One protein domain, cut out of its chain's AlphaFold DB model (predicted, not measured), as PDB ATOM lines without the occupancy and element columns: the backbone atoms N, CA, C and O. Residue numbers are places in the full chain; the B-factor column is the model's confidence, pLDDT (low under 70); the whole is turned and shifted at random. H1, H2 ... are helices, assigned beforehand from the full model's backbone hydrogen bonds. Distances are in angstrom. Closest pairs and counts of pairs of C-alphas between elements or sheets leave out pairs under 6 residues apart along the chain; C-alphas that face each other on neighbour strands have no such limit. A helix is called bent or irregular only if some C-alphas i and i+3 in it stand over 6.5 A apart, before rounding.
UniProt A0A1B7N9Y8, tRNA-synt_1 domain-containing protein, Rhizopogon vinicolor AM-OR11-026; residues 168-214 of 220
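AT A GLANCE: This is residues 168 to 214 of the 220 residues of the protein "tRNA-synt_1 domain-containing protein" of Rhizopogon vinicolor AM-OR11-026 (UniProt A0A1B7N9Y8). One long helix, H3, makes one side of a small, slightly open helical domain, and two short helices, H1 and H2, packed on each other at a steep angle, make the other side. At one end the first stretch, residues 168 to 176, folds back on itself in a loop; at the opposite end residues 208 to 214 of H3 stick out. The printed part has 47 residues with three named helices in the order H1, H2, H3 and no named strand, and its class is all helix. It is compact, with a radius of gyration of the C-alphas of 10.2 A, and its outline of 33 by 21 by 12 A is only just flat.

IN THESE COORDINATES: H3, the longest helix, is residues 196 to 214 and measures 24.6 A from its first to its last C-alpha, from Val 196 at (45.751, 41.382, 6.620) to Cys 214 at (51.557, 64.932, 2.509). H3 is irregular: the C-alphas of Lys 198 and Ser 201 are 7.0 A apart. H2 is residues 185 to 191, 10.1 A long. H1 is residues 177 to 183, 10.3 A long, and begins with the C-alpha of Pro 177 at (55.054, 45.016, 15.776). H1 is neither bent nor irregular, but only just: C-alphas 177 and 180 are 6.2 A apart.

HOW THE PARTS SIT: H3 and H2 only just touch, with 3 pairs of C-alphas within 8 A, and H3 does so with residues 200 to 204 alone. Their closest C-alphas are those of Leu 191 and Gly 200, 6.6 A apart. The two run opposite ways at a steep tilt of 42 degrees, with the line of H3 a rough one, and they form a helical hairpin. H2 touches H1, the closest C-alphas being those of Asp 180 and Ala 188, 5.0 A apart. H1 and H2 run opposite ways at a steep tilt of 64 degrees. H1 and H3 are apart. Of the O i to N i+4 pairs, 10 of 15 are within hydrogen-bond range in H3, 2 of 3 in H2 and 1 of 3 in H1, where 2 of 4 O i to N i+3 pairs are within range.

THE WHOLE: The two C-alphas farthest apart are those of Asp 171 and Thr 213, at 33.2 A. Residues 208 to 214, which belong to H3, stand free. The printed part has no cut, and the links H1 to H2 and H2 to H3 are both tight. The mean pLDDT of the printed part is 78.0; residues 181 to 183 and 210 to 214 are under 70.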
ATOM      1  N   HIS A 168      56.446  41.600   7.796       81.88
ATOM      2  CA  HIS A 168      55.653  42.344   8.787       81.88
ATOM      3  C   HIS A 168      54.328  41.664   9.131       81.88
ATOM      4  O   HIS A 168      53.381  42.318   9.559       81.88
ATOM      5  N   VAL A 169      54.205  40.369   8.851       86.62
ATOM      6  CA  VAL A 169      52.991  39.594   9.111       86.62
ATOM      7  C   VAL A 169      53.380  38.425  10.004       86.62
ATOM      8  O   VAL A 169      54.467  37.896   9.854       86.62
ATOM      9  N   ASP A 170      52.557  38.019  10.956       88.75
ATOM     10  CA  ASP A 170      52.829  36.842  11.780       88.75
ATOM     11  C   ASP A 170      52.229  35.558  11.172       88.75
ATOM     12  O   ASP A 170      51.624  35.544  10.093       88.75
ATOM     13  N   ASP A 171      52.399  34.439  11.873       89.69
ATOM     14  CA  ASP A 171      51.879  33.134  11.472       89.69
ATOM     15  C   ASP A 171      50.345  33.026  11.607       89.69
ATOM     16  O   ASP A 171      49.749  32.101  11.048       89.69
ATOM     17  N   ALA A 172      49.708  33.975  12.298       90.75
ATOM     18  CA  ALA A 172      48.261  34.144  12.403       90.75
ATOM     19  C   ALA A 172      47.693  35.102  11.335       90.75
ATOM     20  O   ALA A 172      46.478  35.318  11.274       90.75
ATOM     21  N   GLY A 173      48.535  35.637  10.442       89.25
ATOM     22  CA  GLY A 173      48.120  36.530   9.359       89.25
ATOM     23  C   GLY A 173      47.810  37.958   9.816       89.25
ATOM     24  O   GLY A 173      47.061  38.669   9.131       89.25
ATOM     25  N   LYS A 174      48.349  38.373  10.964       90.31
ATOM     26  CA  LYS A 174      48.227  39.719  11.527       90.31
ATOM     27  C   LYS A 174      49.490  40.531  11.299       90.31
ATOM     28  O   LYS A 174      50.567  39.971  11.157       90.31
ATOM     29  N   ILE A 175      49.360  41.853  11.272       87.44
ATOM     30  CA  ILE A 175      50.510  42.756  11.147       87.44
ATOM     31  C   ILE A 175      51.344  42.709  12.437       87.44
ATOM     32  O   ILE A 175      50.801  42.920  13.527       87.44
ATOM     33  N   SER A 176      52.645  42.432  12.307       86.25
ATOM     34  CA  SER A 176      53.580  42.322  13.428       86.25
ATOM     35  C   SER A 176      54.023  43.699  13.949       86.25
ATOM     36  O   SER A 176      53.963  44.689  13.213       86.25
ATOM     37  N   PRO A 177      54.497  43.786  15.208       83.38
ATOM     38  CA  PRO A 177      55.054  45.016  15.776       83.38
ATOM     39  C   PRO A 177      56.214  45.607  14.969       83.38
ATOM     40  O   PRO A 177      56.323  46.825  14.901       83.38
ATOM     41  N   ASP A 178      56.988  44.761  14.280       78.38
ATOM     42  CA  ASP A 178      58.154  45.145  13.464       78.38
ATOM     43  C   ASP A 178      57.800  46.048  12.265       78.38
ATOM     44  O   ASP A 178      58.668  46.464  11.494       78.38
ATOM     45  N   VAL A 179      56.509  46.318  12.038       76.44
ATOM     46  CA  VAL A 179      56.056  47.352  11.100       76.44
ATOM     47  C   VAL A 179      56.475  48.759  11.552       76.44
ATOM     48  O   VAL A 179      56.535  49.667  10.725       76.44
ATOM     49  N   ASP A 180      56.810  48.954  12.831       74.12
ATOM     50  CA  ASP A 180      57.327  50.210  13.389       74.12
ATOM     51  C   ASP A 180      58.615  50.694  12.704       74.12
ATOM     52  O   ASP A 180      58.747  51.886  12.417       74.12
ATOM     53  N   HIS A 181      59.509  49.776  12.335       68.69
ATOM     54  CA  HIS A 181      60.761  50.043  11.629       68.69
ATOM     55  C   HIS A 181      60.552  50.652  10.237       68.69
ATOM     56  O   HIS A 181      61.478  51.241   9.675       68.69
ATOM     57  N   VAL A 182      59.347  50.498   9.683       67.38
ATOM     58  CA  VAL A 182      58.985  50.942   8.336       67.38
ATOM     59  C   VAL A 182      57.980  52.090   8.362       67.38
ATOM     60  O   VAL A 182      58.141  53.053   7.616       67.38
ATOM     61  N   ALA A 183      56.950  52.007   9.200       67.69
ATOM     62  CA  ALA A 183      55.832  52.951   9.212       67.69
ATOM     63  C   ALA A 183      55.927  54.017  10.322       67.69
ATOM     64  O   ALA A 183      55.151  54.977  10.313       67.69
ATOM     65  N   GLY A 184      56.860  53.858  11.266       72.25
ATOM     66  CA  GLY A 184      56.956  54.667  12.480       72.25
ATOM     67  C   GLY A 184      56.016  54.189  13.592       72.25
ATOM     68  O   GLY A 184      54.996  53.546  13.343       72.25
ATOM     69  N   GLU A 185      56.361  54.518  14.837       73.94
ATOM     70  CA  GLU A 185      55.711  53.989  16.046       73.94
ATOM     71  C   GLU A 185      54.215  54.347  16.141       73.94
ATOM     72  O   GLU A 185      53.385  53.478  16.404       73.94
ATOM     73  N   GLU A 186      53.847  55.603  15.866       74.38
ATOM     74  CA  GLU A 186      52.451  56.073  15.922       74.38
ATOM     75  C   GLU A 186      51.564  55.339  14.904       74.38
ATOM     76  O   GLU A 186      50.466  54.874  15.218       74.38
ATOM     77  N   THR A 187      52.074  55.164  13.687       72.50
ATOM     78  CA  THR A 187      51.385  54.443  12.620       72.50
ATOM     79  C   THR A 187      51.261  52.956  12.935       72.50
ATOM     80  O   THR A 187      50.187  52.371  12.764       72.50
ATOM     81  N   ALA A 188      52.339  52.341  13.428       75.62
ATOM     82  CA  ALA A 188      52.375  50.929  13.784       75.62
ATOM     83  C   ALA A 188      51.316  50.587  14.836       75.62
ATOM     84  O   ALA A 188      50.598  49.603  14.668       75.62
ATOM     85  N   GLN A 189      51.114  51.441  15.844       81.38
ATOM     86  CA  GLN A 189      50.073  51.244  16.864       81.38
ATOM     87  C   GLN A 189      48.664  51.092  16.275       81.38
ATOM     88  O   GLN A 189      47.832  50.388  16.845       81.38
ATOM     89  N   THR A 190      48.386  51.723  15.130       82.50
ATOM     90  CA  THR A 190      47.082  51.604  14.462       82.50
ATOM     91  C   THR A 190      46.952  50.348  13.604       82.50
ATOM     92  O   THR A 190      45.829  49.920  13.343       82.50
ATOM     93  N   LEU A 191      48.066  49.750  13.168       82.81
ATOM     94  CA  LEU A 191      48.099  48.621  12.233       82.81
ATOM     95  C   LEU A 191      48.340  47.268  12.909       82.81
ATOM     96  O   LEU A 191      47.820  46.259  12.434       82.81
ATOM     97  N   VAL A 192      49.118  47.240  13.989       87.31
ATOM     98  CA  VAL A 192      49.496  46.018  14.712       87.31
ATOM     99  C   VAL A 192      48.256  45.231  15.149       87.31
ATOM    100  O   VAL A 192      47.210  45.804  15.453       87.31
ATOM    101  N   GLU A 193      48.363  43.901  15.130       86.75
ATOM    102  CA  GLU A 193      47.283  42.936  15.406       86.75
ATOM    103  C   GLU A 193      46.132  42.904  14.385       86.75
ATOM    104  O   GLU A 193      45.266  42.022  14.466       86.75
ATOM    105  N   GLN A 194      46.099  43.800  13.393       88.19
ATOM    106  CA  GLN A 194      45.076  43.731  12.354       88.19
ATOM    107  C   GLN A 194      45.328  42.565  11.397       88.19
ATOM    108  O   GLN A 194      46.415  42.408  10.844       88.19
ATOM    109  N   GLU A 195      44.284  41.780  11.130       88.62
ATOM    110  CA  GLU A 195      44.335  40.705  10.140       88.62
ATOM    111  C   GLU A 195      44.415  41.267   8.714       88.62
ATOM    112  O   GLU A 195      43.497  41.967   8.256       88.62
ATOM    113  N   VAL A 196      45.469  40.894   7.982       85.75
ATOM    114  CA  VAL A 196      45.751  41.382   6.620       85.75
ATOM    115  C   VAL A 196      44.593  41.074   5.672       85.75
ATOM    116  O   VAL A 196      44.143  41.944   4.934       85.75
ATOM    117  N   LEU A 197      44.043  39.856   5.734       82.75
ATOM    118  CA  LEU A 197      42.971  39.406   4.836       82.75
ATOM    119  C   LEU A 197      41.589  40.003   5.154       82.75
ATOM    120  O   LEU A 197      40.651  39.769   4.390       82.75
ATOM    121  N   LYS A 198      41.450  40.747   6.259       83.75
ATOM    122  CA  LYS A 198      40.194  41.384   6.676       83.75
ATOM    123  C   LYS A 198      40.312  42.909   6.634       83.75
ATOM    124  O   LYS A 198      40.054  43.527   5.605       83.75
ATOM    125  N   GLY A 199      40.648  43.518   7.771       82.00
ATOM    126  CA  GLY A 199      40.685  44.969   7.954       82.00
ATOM    127  C   GLY A 199      42.043  45.591   7.644       82.00
ATOM    128  O   GLY A 199      42.080  46.740   7.207       82.00
ATOM    129  N   GLY A 200      43.130  44.823   7.786       83.75
ATOM    130  CA  GLY A 200      44.501  45.332   7.714       83.75
ATOM    131  C   GLY A 200      44.817  46.016   6.388       83.75
ATOM    132  O   GLY A 200      45.268  47.157   6.384       83.75
ATOM    133  N   SER A 201      44.489  45.398   5.245       80.69
ATOM    134  CA  SER A 201      44.716  46.035   3.937       80.69
ATOM    135  C   SER A 201      43.955  47.353   3.771       80.69
ATOM    136  O   SER A 201      44.489  48.295   3.198       80.69
ATOM    137  N   LYS A 202      42.727  47.458   4.299       83.50
ATOM    138  CA  LYS A 202      41.953  48.710   4.245       83.50
ATOM    139  C   LYS A 202      42.544  49.779   5.158       83.50
ATOM    140  O   LYS A 202      42.531  50.949   4.792       83.50
ATOM    141  N   ALA A 203      43.062  49.391   6.322       83.81
ATOM    142  CA  ALA A 203      43.761  50.307   7.213       83.81
ATOM    143  C   ALA A 203      45.050  50.837   6.571       83.81
ATOM    144  O   ALA A 203      45.283  52.039   6.628       83.81
ATOM    145  N   ILE A 204      45.816  49.984   5.881       80.50
ATOM    146  CA  ILE A 204      46.999  50.398   5.112       80.50
ATOM    147  C   ILE A 204      46.610  51.351   3.978       80.50
ATOM    148  O   ILE A 204      47.245  52.384   3.815       80.50
ATOM    149  N   VAL A 205      45.552  51.057   3.215       78.44
ATOM    150  CA  VAL A 205      45.068  51.964   2.159       78.44
ATOM    151  C   VAL A 205      44.684  53.325   2.740       78.44
ATOM    152  O   VAL A 205      45.174  54.348   2.275       78.44
ATOM    153  N   LYS A 206      43.886  53.341   3.810       81.25
ATOM    154  CA  LYS A 206      43.468  54.578   4.480       81.25
ATOM    155  C   LYS A 206      44.653  55.350   5.062       81.25
ATOM    156  O   LYS A 206      44.652  56.578   5.071       81.25
ATOM    157  N   LEU A 207      45.659  54.632   5.551       79.06
ATOM    158  CA  LEU A 207      46.903  55.218   6.015       79.06
ATOM    159  C   LEU A 207      47.649  55.880   4.858       79.06
ATOM    160  O   LEU A 207      47.990  57.049   4.984       79.06
ATOM    161  N   LEU A 208      47.855  55.174   3.744       74.31
ATOM    162  CA  LEU A 208      48.511  55.719   2.556       74.31
ATOM    163  C   LEU A 208      47.772  56.959   2.041       74.31
ATOM    164  O   LEU A 208      48.414  57.964   1.773       74.31
ATOM    165  N   GLU A 209      46.438  56.929   2.007       71.50
ATOM    166  CA  GLU A 209      45.588  58.083   1.676       71.50
ATOM    167  C   GLU A 209      45.737  59.243   2.674       71.50
ATOM    168  O   GLU A 209      45.723  60.409   2.283       71.50
ATOM    169  N   SER A 210      45.881  58.960   3.972       68.75
ATOM    170  CA  SER A 210      46.089  59.997   4.994       68.75
ATOM    171  C   SER A 210      47.495  60.591   4.932       68.75
ATOM    172  O   SER A 210      47.652  61.807   5.042       68.75
ATOM    173  N   MET A 211      48.497  59.758   4.643       62.75
ATOM    174  CA  MET A 211      49.848  60.187   4.312       62.75
ATOM    175  C   MET A 211      49.837  61.036   3.039       62.75
ATOM    176  O   MET A 211      50.664  61.926   2.940       62.75
ATOM    177  N   SER A 212      48.857  60.886   2.133       53.28
ATOM    178  CA  SER A 212      48.656  61.762   0.965       53.28
ATOM    179  C   SER A 212      48.211  63.188   1.294       53.28
ATOM    180  O   SER A 212      48.318  64.047   0.419       53.28
ATOM    181  N   THR A 213      47.782  63.501   2.530       39.47
ATOM    182  CA  THR A 213      47.755  64.921   2.961       39.47
ATOM    183  C   THR A 213      49.167  65.522   3.040       39.47
ATOM    184  O   THR A 213      49.319  66.738   3.078       39.47
ATOM    185  N   CYS A 214      50.188  64.666   2.934       35.69
ATOM    186  CA  CYS A 214      51.557  64.932   2.509       35.69
ATOM    187  C   CYS A 214      51.952  63.994   1.328       35.69
ATOM    188  O   CYS A 214      52.794  63.113   1.441       35.69
TER     189      CYS A 214